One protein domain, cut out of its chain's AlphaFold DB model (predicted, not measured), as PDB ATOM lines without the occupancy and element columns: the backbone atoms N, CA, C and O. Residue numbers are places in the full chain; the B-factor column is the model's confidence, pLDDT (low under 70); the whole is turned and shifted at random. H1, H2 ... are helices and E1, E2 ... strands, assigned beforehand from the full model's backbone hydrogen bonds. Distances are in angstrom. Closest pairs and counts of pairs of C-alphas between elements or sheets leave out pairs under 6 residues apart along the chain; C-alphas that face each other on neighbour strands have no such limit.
ATOM      1  N   PHE A   5      17.557 -18.668  46.298       87.69
ATOM      2  CA  PHE A   5      18.303 -17.460  45.991       87.69
ATOM      3  C   PHE A   5      17.488 -16.222  46.347       87.69
ATOM      4  O   PHE A   5      16.309 -16.128  46.015       87.69
ATOM      5  N   ARG A   6      18.143 -15.241  46.960       88.12
ATOM      6  CA  ARG A   6      17.603 -13.908  47.219       88.12
ATOM      7  C   ARG A   6      18.442 -12.890  46.473       88.12
ATOM      8  O   ARG A   6      19.672 -12.910  46.567       88.12
ATOM      9  N   ILE A   7      17.784 -12.003  45.743       90.06
ATOM     10  CA  ILE A   7      18.434 -10.893  45.058       90.06
ATOM     11  C   ILE A   7      17.745  -9.594  45.443       90.06
ATOM     12  O   ILE A   7      16.525  -9.467  45.343       90.06
ATOM     13  N   THR A   8      18.557  -8.621  45.838       90.56
ATOM     14  CA  THR A   8      18.147  -7.228  45.954       90.56
ATOM     15  C   THR A   8      18.585  -6.493  44.704       90.56
ATOM     16  O   THR A   8      19.767  -6.495  44.340       90.56
ATOM     17  N   ALA A   9      17.621  -5.879  44.035       92.06
ATOM     18  CA  ALA A   9      17.841  -5.167  42.794       92.06
ATOM     19  C   ALA A   9      17.138  -3.810  42.810       92.06
ATOM     20  O   ALA A   9      16.143  -3.616  43.505       92.06
ATOM     21  N   TYR A  10      17.663  -2.870  42.038       93.19
ATOM     22  CA  TYR A  10      17.160  -1.511  41.935       93.19
ATOM     23  C   TYR A  10      16.997  -1.108  40.477       93.19
ATOM     24  O   TYR A  10      17.913  -1.274  39.672       93.19
ATOM     25  N   HIS A  11      15.843  -0.562  40.121       92.00
ATOM     26  CA  HIS A  11      15.590  -0.025  38.799       92.00
ATOM     27  C   HIS A  11      15.884   1.481  38.781       92.00
ATOM     28  O   HIS A  11      15.096   2.245  39.331       92.00
ATOM     29  N   PRO A  12      16.961   1.943  38.116       87.38
ATOM     30  CA  PRO A  12      17.295   3.370  38.066       87.38
ATOM     31  C   PRO A  12      16.313   4.210  37.243       87.38
ATOM     32  O   PRO A  12      16.226   5.411  37.450       87.38
ATOM     33  N   THR A  13      15.600   3.598  36.294       88.94
ATOM     34  CA  THR A  13      14.641   4.300  35.432       88.94
ATOM     35  C   THR A  13      13.338   4.588  36.165       88.94
ATOM     36  O   THR A  13      12.819   5.694  36.082       88.94
ATOM     37  N   GLU A  14      12.811   3.594  36.883       88.12
ATOM     38  CA  GLU A  14      11.573   3.736  37.658       88.12
ATOM     39  C   GLU A  14      11.822   4.236  39.088       88.12
ATOM     40  O   GLU A  14      10.875   4.597  39.782       88.12
ATOM     41  N   ASP A  15      13.090   4.282  39.511       90.00
ATOM     42  CA  ASP A  15      13.520   4.563  40.879       90.00
ATOM     43  C   ASP A  15      12.852   3.608  41.883       90.00
ATOM     44  O   ASP A  15      12.182   4.021  42.826       90.00
ATOM     45  N   VAL A  16      12.983   2.299  41.638       89.75
ATOM     46  CA  VAL A  16      12.329   1.249  42.442       89.75
ATOM     47  C   VAL A  16      13.339   0.218  42.921       89.75
ATOM     48  O   VAL A  16      13.945  -0.493  42.122       89.75
ATOM     49  N   GLY A  17      13.476   0.090  44.236       91.25
ATOM     50  CA  GLY A  17      14.232  -0.959  44.910       91.25
ATOM     51  C   GLY A  17      13.351  -2.150  45.256       91.25
ATOM     52  O   GLY A  17      12.209  -1.982  45.678       91.25
ATOM     53  N   MET A  18      13.859  -3.370  45.107       91.06
ATOM     54  CA  MET A  18      13.116  -4.575  45.464       91.06
ATOM     55  C   MET A  18      13.999  -5.713  45.958       91.06
ATOM     56  O   MET A  18      15.146  -5.859  45.540       91.06
ATOM     57  N   ILE A  19      13.407  -6.556  46.805       90.25
ATOM     58  CA  ILE A  19      13.954  -7.845  47.232       90.25
ATOM     59  C   ILE A  19      13.101  -8.935  46.599       90.25
ATOM     60  O   ILE A  19      11.884  -8.983  46.813       90.25
ATOM     61  N   VAL A  20      13.738  -9.823  45.845       89.25
ATOM     62  CA  VAL A  20      13.077 -10.935  45.168       89.25
ATOM     63  C   VAL A  20      13.746 -12.245  45.551       89.25
ATOM     64  O   VAL A  20      14.964 -12.396  45.445       89.25
ATOM     65  N   ASP A  21      12.920 -13.207  45.942       88.25
ATOM     66  CA  ASP A  21      13.335 -14.567  46.236       88.25
ATOM     67  C   ASP A  21      12.954 -15.505  45.095       88.25
ATOM     68  O   ASP A  21      11.892 -15.388  44.475       88.25
ATOM     69  N   SER A  22      13.810 -16.485  44.855       85.69
ATOM     70  CA  SER A  22      13.564 -17.596  43.956       85.69
ATOM     71  C   SER A  22      13.921 -18.891  44.666       85.69
ATOM     72  O   SER A  22      15.045 -19.033  45.136       85.69
ATOM     73  N   ASN A  23      12.978 -19.828  44.744       83.50
ATOM     74  CA  ASN A  23      13.199 -21.112  45.398       83.50
ATOM     75  C   ASN A  23      12.817 -22.266  44.467       83.50
ATOM     76  O   ASN A  23      11.674 -22.708  44.474       83.50
ATOM     77  N   GLY A  24      13.764 -22.720  43.639       77.81
ATOM     78  CA  GLY A  24      13.561 -23.841  42.706       77.81
ATOM     79  C   GLY A  24      13.397 -23.449  41.233       77.81
ATOM     80  O   GLY A  24      13.683 -24.261  40.362       77.81
ATOM     81  N   LYS A  25      13.052 -22.189  40.928       80.81
ATOM     82  CA  LYS A  25      12.912 -21.705  39.536       80.81
ATOM     83  C   LYS A  25      14.238 -21.631  38.769       80.81
ATOM     84  O   LYS A  25      14.258 -21.822  37.556       80.81
ATOM     85  N   PHE A  26      15.325 -21.273  39.449       83.38
ATOM     86  CA  PHE A  26      16.650 -21.153  38.842       83.38
ATOM     87  C   PHE A  26      17.595 -22.182  39.443       83.38
ATOM     88  O   PHE A  26      17.616 -22.386  40.655       83.38
ATOM     89  N   GLU A  27      18.430 -22.786  38.601       81.81
ATOM     90  CA  GLU A  27      19.474 -23.696  39.073       81.81
ATOM     91  C   GLU A  27      20.646 -22.926  39.676       81.81
ATOM     92  O   GLU A  27      21.277 -23.379  40.630       81.81
ATOM     93  N   LYS A  28      20.956 -21.752  39.110       85.19
ATOM     94  CA  LYS A  28      22.130 -20.962  39.484       85.19
ATOM     95  C   LYS A  28      21.767 -19.504  39.742       85.19
ATOM     96  O   LYS A  28      21.024 -18.884  38.984       85.19
ATOM     97  N   LEU A  29      22.403 -18.918  40.752       85.19
ATOM     98  CA  LEU A  29      22.212 -17.521  41.149       85.19
ATOM     99  C   LEU A  29      22.487 -16.520  40.009       85.19
ATOM    100  O   LEU A  29      21.813 -15.495  39.895       85.19
ATOM    101  N   TRP A  30      23.452 -16.815  39.133       87.38
ATOM    102  CA  TRP A  30      23.769 -15.939  38.001       87.38
ATOM    103  C   TRP A  30      22.663 -15.924  36.937       87.38
ATOM    104  O   TRP A  30      22.464 -14.884  36.317       87.38
ATOM    105  N   GLN A  31      21.910 -17.019  36.745       88.38
ATOM    106  CA  GLN A  31      20.768 -17.039  35.816       88.38
ATOM    107  C   GLN A  31      19.675 -16.092  36.309       88.38
ATOM    108  O   GLN A  31      19.124 -15.310  35.536       88.38
ATOM    109  N   PHE A  32      19.422 -16.119  37.618       87.75
ATOM    110  CA  PHE A  32      18.473 -15.214  38.250       87.75
ATOM    111  C   PHE A  32      18.937 -13.750  38.156       87.75
ATOM    112  O   PHE A  32      18.161 -12.868  37.786       87.75
ATOM    113  N   SER A  33      20.227 -13.501  38.398       87.69
ATOM    114  CA  SER A  33      20.822 -12.164  38.266       87.69
ATOM    115  C   SER A  33      20.699 -11.635  36.832       87.69
ATOM    116  O   SER A  33      20.244 -10.513  36.623       87.69
ATOM    117  N   ALA A  34      21.029 -12.456  35.832       90.19
ATOM    118  CA  ALA A  34      20.934 -12.090  34.421       90.19
ATOM    119  C   ALA A  34      19.488 -11.784  33.992       90.19
ATOM    120  O   ALA A  34      19.265 -10.845  33.231       90.19
ATOM    121  N   PHE A  35      18.505 -12.526  34.513       90.31
ATOM    122  CA  PHE A  35      17.087 -12.277  34.246       90.31
ATOM    123  C   PHE A  35      16.641 -10.884  34.715       90.31
ATOM    124  O   PHE A  35      15.975 -10.165  33.971       90.31
ATOM    125  N   LEU A  36      17.037 -10.478  35.924       89.44
ATOM    126  CA  LEU A  36      16.722  -9.151  36.464       89.44
ATOM    127  C   LEU A  36      17.463  -8.038  35.706       89.44
ATOM    128  O   LEU A  36      16.855  -7.029  35.351       89.44
ATOM    129  N   VAL A  37      18.738  -8.245  35.370       90.44
ATOM    130  CA  VAL A  37      19.515  -7.287  34.562       90.44
ATOM    131  C   VAL A  37      18.903  -7.098  33.176       90.44
ATOM    132  O   VAL A  37      18.765  -5.969  32.714       90.44
ATOM    133  N   SER A  38      18.454  -8.182  32.540       91.06
ATOM    134  CA  SER A  38      17.754  -8.143  31.249       91.06
ATOM    135  C   SER A  38      16.465  -7.312  31.295       91.06
ATOM    136  O   SER A  38      16.066  -6.733  30.287       91.06
ATOM    137  N   LYS A  39      15.832  -7.209  32.468       88.69
ATOM    138  CA  LYS A  39      14.641  -6.384  32.711       88.69
ATOM    139  C   LYS A  39      14.956  -4.924  33.060       88.69
ATOM    140  O   LYS A  39      14.022  -4.156  33.239       88.69
ATOM    141  N   GLY A  40      16.231  -4.535  33.138       88.88
ATOM    142  CA  GLY A  40      16.651  -3.168  33.466       88.88
ATOM    143  C   GLY A  40      16.944  -2.928  34.949       88.88
ATOM    144  O   GLY A  40      17.195  -1.786  35.345       88.88
ATOM    145  N   PHE A  41      16.956  -3.980  35.774       90.94
ATOM    146  CA  PHE A  41      17.318  -3.869  37.183       90.94
ATOM    147  C   PHE A  41      18.834  -3.956  37.381       90.94
ATOM    148  O   PHE A  41      19.516  -4.821  36.834       90.94
ATOM    149  N   LYS A  42      19.371  -3.086  38.230       90.94
ATOM    150  CA  LYS A  42      20.736  -3.169  38.742       90.94
ATOM    151  C   LYS A  42      20.761  -4.068  39.965       90.94
ATOM    152  O   LYS A  42      20.037  -3.831  40.924       90.94
ATOM    153  N   ILE A  43      21.610  -5.083  39.938       90.75
ATOM    154  CA  ILE A  43      21.802  -5.971  41.080       90.75
ATOM    155  C   ILE A  43      22.649  -5.248  42.119       90.75
ATOM    156  O   ILE A  43      23.774  -4.852  41.823       90.75
ATOM    157  N   LEU A  44      22.104  -5.083  43.320       88.00
ATOM    158  CA  LEU A  44      22.835  -4.514  44.449       88.00
ATOM    159  C   LEU A  44      23.463  -5.618  45.283       88.00
ATOM    160  O   LEU A  44      24.619  -5.522  45.681       88.00
ATOM    161  N   ALA A  45      22.713  -6.697  45.506       87.31
ATOM    162  CA  ALA A  45      23.182  -7.773  46.350       87.31
ATOM    163  C   ALA A  45      22.512  -9.099  46.003       87.31
ATOM    164  O   ALA A  45      21.333  -9.147  45.651       87.31
ATOM    165  N   VAL A  46      23.263 -10.189  46.131       87.94
ATOM    166  CA  VAL A  46      22.795 -11.547  45.841       87.94
ATOM    167  C   VAL A  46      23.218 -12.484  46.965       87.94
ATOM    168  O   VAL A  46      24.315 -12.348  47.505       87.94
ATOM    169  N   GLY A  47      22.388 -13.466  47.294       84.62
ATOM    170  CA  GLY A  47      22.737 -14.490  48.271       84.62
ATOM    171  C   GLY A  47      21.952 -15.779  48.073       84.62
ATOM    172  O   GLY A  47      20.883 -15.794  47.466       84.62
ATOM    173  N   ASN A  48      22.501 -16.876  48.581       82.44
ATOM    174  CA  ASN A  48      21.812 -18.158  48.736       82.44
ATOM    175  C   ASN A  48      21.417 -18.356  50.209       82.44
ATOM    176  O   ASN A  48      21.875 -17.599  51.061       82.44
ATOM    177  N   GLU A  49      20.609 -19.374  50.525       76.25
ATOM    178  CA  GLU A  49      20.116 -19.581  51.904       76.25
ATOM    179  C   GLU A  49      21.184 -19.675  52.996       76.25
ATOM    180  O   GLU A  49      20.871 -19.486  54.167       76.25
ATOM    181  N   THR A  50      22.431 -19.969  52.633       71.69
ATOM    182  CA  THR A  50      23.547 -20.053  53.574       71.69
ATOM    183  C   THR A  50      24.317 -18.739  53.716       71.69
ATOM    184  O   THR A  50      24.982 -18.545  54.732       71.69
ATOM    185  N   LYS A  51      24.212 -17.820  52.746       75.31
ATOM    186  CA  LYS A  51      24.892 -16.511  52.736       75.31
ATOM    187  C   LYS A  51      24.060 -15.354  53.274       75.31
ATOM    188  O   LYS A  51      24.551 -14.230  53.312       75.31
ATOM    189  N   PHE A  52      22.823 -15.579  53.700       77.31
ATOM    190  CA  PHE A  52      22.059 -14.554  54.403       77.31
ATOM    191  C   PHE A  52      21.341 -15.132  55.622       77.31
ATOM    192  O   PHE A  52      20.999 -16.312  55.673       77.31
ATOM    193  N   SER A  53      21.117 -14.283  56.617       73.81
ATOM    194  CA  SER A  53      20.277 -14.585  57.774       73.81
ATOM    195  C   SER A  53      18.800 -14.427  57.411       73.81
ATOM    196  O   SER A  53      18.443 -13.553  56.618       73.81
ATOM    197  N   GLU A  54      17.920 -15.222  58.030       66.31
ATOM    198  CA  GLU A  54      16.464 -15.110  57.821       66.31
ATOM    199  C   GLU A  54      15.918 -13.721  58.197       66.31
ATOM    200  O   GLU A  54      14.911 -13.292  57.635       66.31
ATOM    201  N   GLY A  55      16.636 -12.959  59.034       71.31
ATOM    202  CA  GLY A  55      16.327 -11.557  59.323       71.31
ATOM    203  C   GLY A  55      14.850 -11.381  59.676       71.31
ATOM    204  O   GLY A  55      14.323 -12.112  60.511       71.31
ATOM    205  N   ASN A  56      14.175 -10.453  58.990       79.69
ATOM    206  CA  ASN A  56      12.722 -10.249  59.087       79.69
ATOM    207  C   ASN A  56      11.960 -10.704  57.818       79.69
ATOM    208  O   ASN A  56      10.848 -10.237  57.519       79.69
ATOM    209  N   ILE A  57      12.577 -11.572  57.010       79.75
ATOM    210  CA  ILE A  57      12.019 -12.032  55.737       79.75
ATOM    211  C   ILE A  57      11.987 -13.563  55.732       79.75
ATOM    212  O   ILE A  57      13.032 -14.186  55.528       79.75
ATOM    213  N   PRO A  58      10.802 -14.182  55.887       75.56
ATOM    214  CA  PRO A  58      10.697 -15.635  55.933       75.56
ATOM    215  C   PRO A  58      11.222 -16.266  54.638       75.56
ATOM    216  O   PRO A  58      11.187 -15.644  53.566       75.56
ATOM    217  N   LYS A  59      11.677 -17.521  54.711       72.19
ATOM    218  CA  LYS A  59      11.997 -18.295  53.506       72.19
ATOM    219  C   LYS A  59      10.756 -18.460  52.630       72.19
ATOM    220  O   LYS A  59       9.617 -18.469  53.097       72.19
ATOM    221  N   ALA A  60      10.981 -18.460  51.323       76.62
ATOM    222  CA  ALA A  60       9.925 -18.685  50.337       76.62
ATOM    223  C   ALA A  60       9.717 -20.178  50.191       76.62
ATOM    224  O   ALA A  60      10.685 -20.934  50.230       76.62
ATOM    225  N   GLU A  61       8.470 -20.590  50.021       77.81
ATOM    226  CA  GLU A  61       8.165 -21.979  49.708       77.81
ATOM    227  C   GLU A  61       8.757 -22.354  48.346       77.81
ATOM    228  O   GLU A  61       8.999 -21.490  47.496       77.81
ATOM    229  N   GLU A  62       9.041 -23.641  48.163       78.31
ATOM    230  CA  GLU A  62       9.553 -24.169  46.900       78.31
ATOM    231  C   GLU A  62       8.506 -23.931  45.800       78.31
ATOM    232  O   GLU A  62       7.365 -24.383  45.896       78.31
ATOM    233  N   SER A  63       8.864 -23.142  44.786       77.25
ATOM    234  CA  SER A  63       7.955 -22.769  43.708       77.25
ATOM    235  C   SER A  63       8.707 -22.351  42.448       77.25
ATOM    236  O   SER A  63       9.729 -21.665  42.494       77.25
ATOM    237  N   ASP A  64       8.104 -22.623  41.294       78.38
ATOM    238  CA  ASP A  64       8.571 -22.156  39.981       78.38
ATOM    239  C   ASP A  64       8.347 -20.649  39.738       78.38
ATOM    240  O   ASP A  64       8.527 -20.131  38.624       78.38
ATOM    241  N   LYS A  65       7.923 -19.909  40.766       81.81
ATOM    242  CA  LYS A  65       7.601 -18.480  40.710       81.81
ATOM    243  C   LYS A  65       8.644 -17.639  41.446       81.81
ATOM    244  O   LYS A  65       9.401 -18.117  42.283       81.81
ATOM    245  N   LEU A  66       8.692 -16.361  41.081       84.44
ATOM    246  CA  LEU A  66       9.465 -15.344  41.790       84.44
ATOM    247  C   LEU A  66       8.604 -14.756  42.904       84.44
ATOM    248  O   LEU A  66       7.464 -14.366  42.647       84.44
ATOM    249  N   PHE A  67       9.153 -14.657  44.109       86.38
ATOM    250  CA  PHE A  67       8.477 -14.040  45.245       86.38
ATOM    251  C   PHE A  67       9.039 -12.646  45.487       86.38
ATOM    252  O   PHE A  67      10.169 -12.490  45.945       86.38
ATOM    253  N   LEU A  68       8.232 -11.625  45.210       88.19
ATOM    254  CA  LEU A  68       8.540 -10.258  45.610       88.19
ATOM    255  C   LEU A  68       8.339 -10.133  47.125       88.19
ATOM    256  O   LEU A  68       7.219 -10.258  47.619       88.19
ATOM    257  N   ARG A  69       9.426  -9.926  47.869       86.88
ATOM    258  CA  ARG A  69       9.402  -9.821  49.337       86.88
ATOM    259  C   ARG A  69       9.214  -8.408  49.832       86.88
ATOM    260  O   ARG A  69       8.539  -8.197  50.835       86.88
ATOM    261  N   ALA A  70       9.837  -7.474  49.138       88.06
ATOM    262  CA  ALA A  70       9.752  -6.067  49.443       88.06
ATOM    263  C   ALA A  70       9.928  -5.278  48.155       88.06
ATOM    264  O   ALA A  70      10.704  -5.664  47.280       88.06
ATOM    265  N   CYS A  71       9.223  -4.163  48.066       89.50
ATOM    266  CA  CYS A  71       9.468  -3.129  47.082       89.50
ATOM    267  C   CYS A  71       9.425  -1.780  47.791       89.50
ATOM    268  O   CYS A  71       8.620  -1.579  48.701       89.50
ATOM    269  N   MET A  72      10.301  -0.874  47.387       90.06
ATOM    270  CA  MET A  72      10.321   0.510  47.829       90.06
ATOM    271  C   MET A  72      10.560   1.416  46.633       90.06
ATOM    272  O   MET A  72      11.139   1.004  45.629       90.06
ATOM    273  N   LYS A  73      10.139   2.667  46.768       89.25
ATOM    274  CA  LYS A  73      10.569   3.729  45.868       89.25
ATOM    275  C   LYS A  73      11.918   4.257  46.360       89.25
ATOM    276  O   LYS A  73      12.065   4.498  47.556       89.25
ATOM    277  N   GLY A  74      12.873   4.417  45.460       88.00
ATOM    278  CA  GLY A  74      14.252   4.772  45.768       88.00
ATOM    279  C   GLY A  74      15.197   3.573  45.813       88.00
ATOM    280  O   GLY A  74      14.824   2.423  45.563       88.00
ATOM    281  N   ASN A  75      16.455   3.865  46.136       86.31
ATOM    282  CA  ASN A  75      17.480   2.850  46.339       86.31
ATOM    283  C   ASN A  75      17.251   2.093  47.660       86.31
ATOM    284  O   ASN A  75      17.021   2.739  48.681       86.31
ATOM    285  N   PRO A  76      17.379   0.754  47.661       86.62
ATOM    286  CA  PRO A  76      17.550  -0.048  48.868       86.62
ATOM    287  C   PRO A  76      18.634   0.518  49.780       86.62
ATOM    288  O   PRO A  76      19.717   0.876  49.310       86.62
ATOM    289  N   GLU A  77      18.359   0.559  51.081       85.50
ATOM    290  CA  GLU A  77      19.355   0.967  52.063       85.50
ATOM    291  C   GLU A  77      20.292  -0.208  52.335       85.50
ATOM    292  O   GLU A  77      19.871  -1.286  52.759       85.50
ATOM    293  N   GLN A  78      21.582  -0.017  52.060       83.00
ATOM    294  CA  GLN A  78      22.615  -1.006  52.337       83.00
ATOM    295  C   GLN A  78      23.571  -0.463  53.402       83.00
ATOM    296  O   GLN A  78      24.480   0.314  53.106       83.00
ATOM    297  N   ASN A  79      23.397  -0.932  54.635       81.25
ATOM    298  CA  ASN A  79      24.280  -0.642  55.760       81.25
ATOM    299  C   ASN A  79      25.271  -1.796  55.949       81.25
ATOM    300  O   ASN A  79      25.091  -2.687  56.781       81.25
ATOM    301  N   GLY A  80      26.336  -1.786  55.141       80.25
ATOM    302  CA  GLY A  80      27.377  -2.814  55.163       80.25
ATOM    303  C   GLY A  80      26.837  -4.171  54.708       80.25
ATOM    304  O   GLY A  80      26.574  -4.363  53.519       80.25
ATOM    305  N   SER A  81      26.677  -5.093  55.660       81.56
ATOM    306  CA  SER A  81      26.096  -6.423  55.441       81.56
ATOM    307  C   SER A  81      24.571  -6.443  55.547       81.56
ATOM    308  O   SER A  81      23.948  -7.403  55.098       81.56
ATOM    309  N   VAL A  82      23.953  -5.419  56.136       85.44
ATOM    310  CA  VAL A  82      22.498  -5.357  56.305       85.44
ATOM    311  C   VAL A  82      21.880  -4.630  55.123       85.44
ATOM    312  O   VAL A  82      22.306  -3.535  54.760       85.44
ATOM    313  N   ILE A  83      20.863  -5.245  54.533       86.75
ATOM    314  CA  ILE A  83      20.073  -4.663  53.455       86.75
ATOM    315  C   ILE A  83      18.663  -4.476  53.960       86.75
ATOM    316  O   ILE A  83      18.067  -5.434  54.450       86.75
ATOM    317  N   GLU A  84      18.138  -3.269  53.801       87.44
ATOM    318  CA  GLU A  84      16.782  -2.898  54.159       87.44
ATOM    319  C   GLU A  84      16.025  -2.350  52.946       87.44
ATOM    320  O   GLU A  84      16.489  -1.475  52.215       87.44
ATOM    321  N   VAL A  85      14.828  -2.893  52.731       87.12
ATOM    322  CA  VAL A  85      13.885  -2.436  51.712       87.12
ATOM    323  C   VAL A  85      12.500  -2.385  52.332       87.12
ATOM    324  O   VAL A  85      11.946  -3.417  52.700       87.12
ATOM    325  N   ASN A  86      11.915  -1.191  52.424       85.25
ATOM    326  CA  ASN A  86      10.542  -0.985  52.907       85.25
ATOM    327  C   ASN A  86      10.244  -1.660  54.270       85.25
ATOM    328  O   ASN A  86       9.242  -2.363  54.419       85.25
ATOM    329  N   GLY A  87      11.155  -1.537  55.246       81.06
ATOM    330  CA  GLY A  87      11.029  -2.164  56.573       81.06
ATOM    331  C   GLY A  87      11.288  -3.679  56.605       81.06
ATOM    332  O   GLY A  87      11.178  -4.317  57.657       81.06
ATOM    333  N   LYS A  88      11.642  -4.283  55.465       86.44
ATOM    334  CA  LYS A  88      12.162  -5.648  55.387       86.44
ATOM    335  C   LYS A  88      13.673  -5.609  55.300       86.44
ATOM    336  O   LYS A  88      14.218  -5.182  54.286       86.44
ATOM    337  N   SER A  89      14.332  -6.116  56.336       85.31
ATOM    338  CA  SER A  89      15.781  -6.220  56.374       85.31
ATOM    339  C   SER A  89      16.279  -7.652  56.530       85.31
ATOM    340  O   SER A  89      15.625  -8.520  57.125       85.31
ATOM    341  N   TYR A  90      17.442  -7.902  55.942       85.31
ATOM    342  CA  TYR A  90      18.196  -9.135  56.102       85.31
ATOM    343  C   TYR A  90      19.690  -8.824  56.126       85.31
ATOM    344  O   TYR A  90      20.142  -7.813  55.594       85.31
ATOM    345  N   GLU A  91      20.456  -9.712  56.741       84.56
ATOM    346  CA  GLU A  91      21.902  -9.566  56.863       84.56
ATOM    347  C   GLU A  91      22.601 -10.588  55.973       84.56
ATOM    348  O   GLU A  91      22.257 -11.772  55.985       84.56
ATOM    349  N   MET A  92      23.579 -10.137  55.198       81.06
ATOM    350  CA  MET A  92      24.494 -10.993  54.463       81.06
ATOM    351  C   MET A  92      25.601 -11.488  55.383       81.06
ATOM    352  O   MET A  92      26.311 -10.705  56.009       81.06
ATOM    353  N   LYS A  93      25.777 -12.805  55.421       74.62
ATOM    354  CA  LYS A  93      26.936 -13.424  56.051       74.62
ATOM    355  C   LYS A  93      28.065 -13.453  55.025       74.62
ATOM    356  O   LYS A  93      27.924 -14.085  53.974       74.62
TER     357      LYS A  93
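Overview. This is residues 5 to 93 of the 94 residues of an uncharacterized protein of Candidatus Borkfalkia ceftriaxoniphila (UniProt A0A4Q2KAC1). A twisted sheet of four strands, E3, E1, E2 and E4, makes the middle, with the one helix, H1, over one face and a small sheet of three short strands, E5, E6 and E7, over part of the other. The two sheets form a sandwich, only partly face to face, their strands crossed at 67 degrees. The printed part has 89 residues, with seven named strands and one named helix in the order E1 E2 H1 E3 E4 E5 E6 E7; the class is mostly strand, and both sheets, E3 - E1 - E2 - E4 and E5 - E6 - E7, are antiparallel. The whole is compact, with a radius of gyration of the C-alphas of 11.9 A, and spans 29 by 28 by 18 A.

Along the chain. E4, residues 63 to 73, measures 26.7 A; E2, residues 16 to 23, 22.6 A; E1, residues 5 to 11, 19.1 A; E3, residues 42 to 48, 18.0 A. E1 begins at C-alpha 5 (18.303, -17.460, 45.991). H1 is residues 29 to 38, 14.3 A. E5 is residues 77 to 79, E6 82 to 85 and E7 88 to 91, ending at C-alpha 91 (21.902, -9.566, 56.863).

Arrangement. E1 and E2 are a hairpin, with N 7 and O 20 within hydrogen-bond range at 2.9 A; across the antiparallel neighbours E3 and E1, N 8 and O 45 are within hydrogen-bond range at 2.8 A, and across the antiparallel neighbours E2 and E4, N 19 and O 70 at 2.9 A. H1 is on this sheet, making two layers, at a height of 8.5 A, over E1 and along it at 18 degrees on the local plane; every O i to N i+4 pair in H1 is within hydrogen-bond range. The closest C-alphas of H1 and E3 are Ser 33 and Ile 43, 6.9 A. E2, H1 and E3 are a split strand-helix-strand unit, two strands running the same way with E1 between them, its crossover right-handed. E5, E6 and E7 are a meander, each strand the antiparallel neighbour of the one before; N 79 and O 82 are 2.8 A apart, as are N 85 and O 88. Between the sheets, the closest C-alphas of E4 and E6 are Ala 70 and Val 85, 6.0 A.

Size, cuts and confidence. The two C-alphas farthest apart, Thr 13 and Thr 50, are 31.6 A apart. The printed part has no cut. The link E3 to E4, residues 49 to 62, is long; the others are tight. Mean pLDDT of the printed part is 84.8, and residue 54 is under 70.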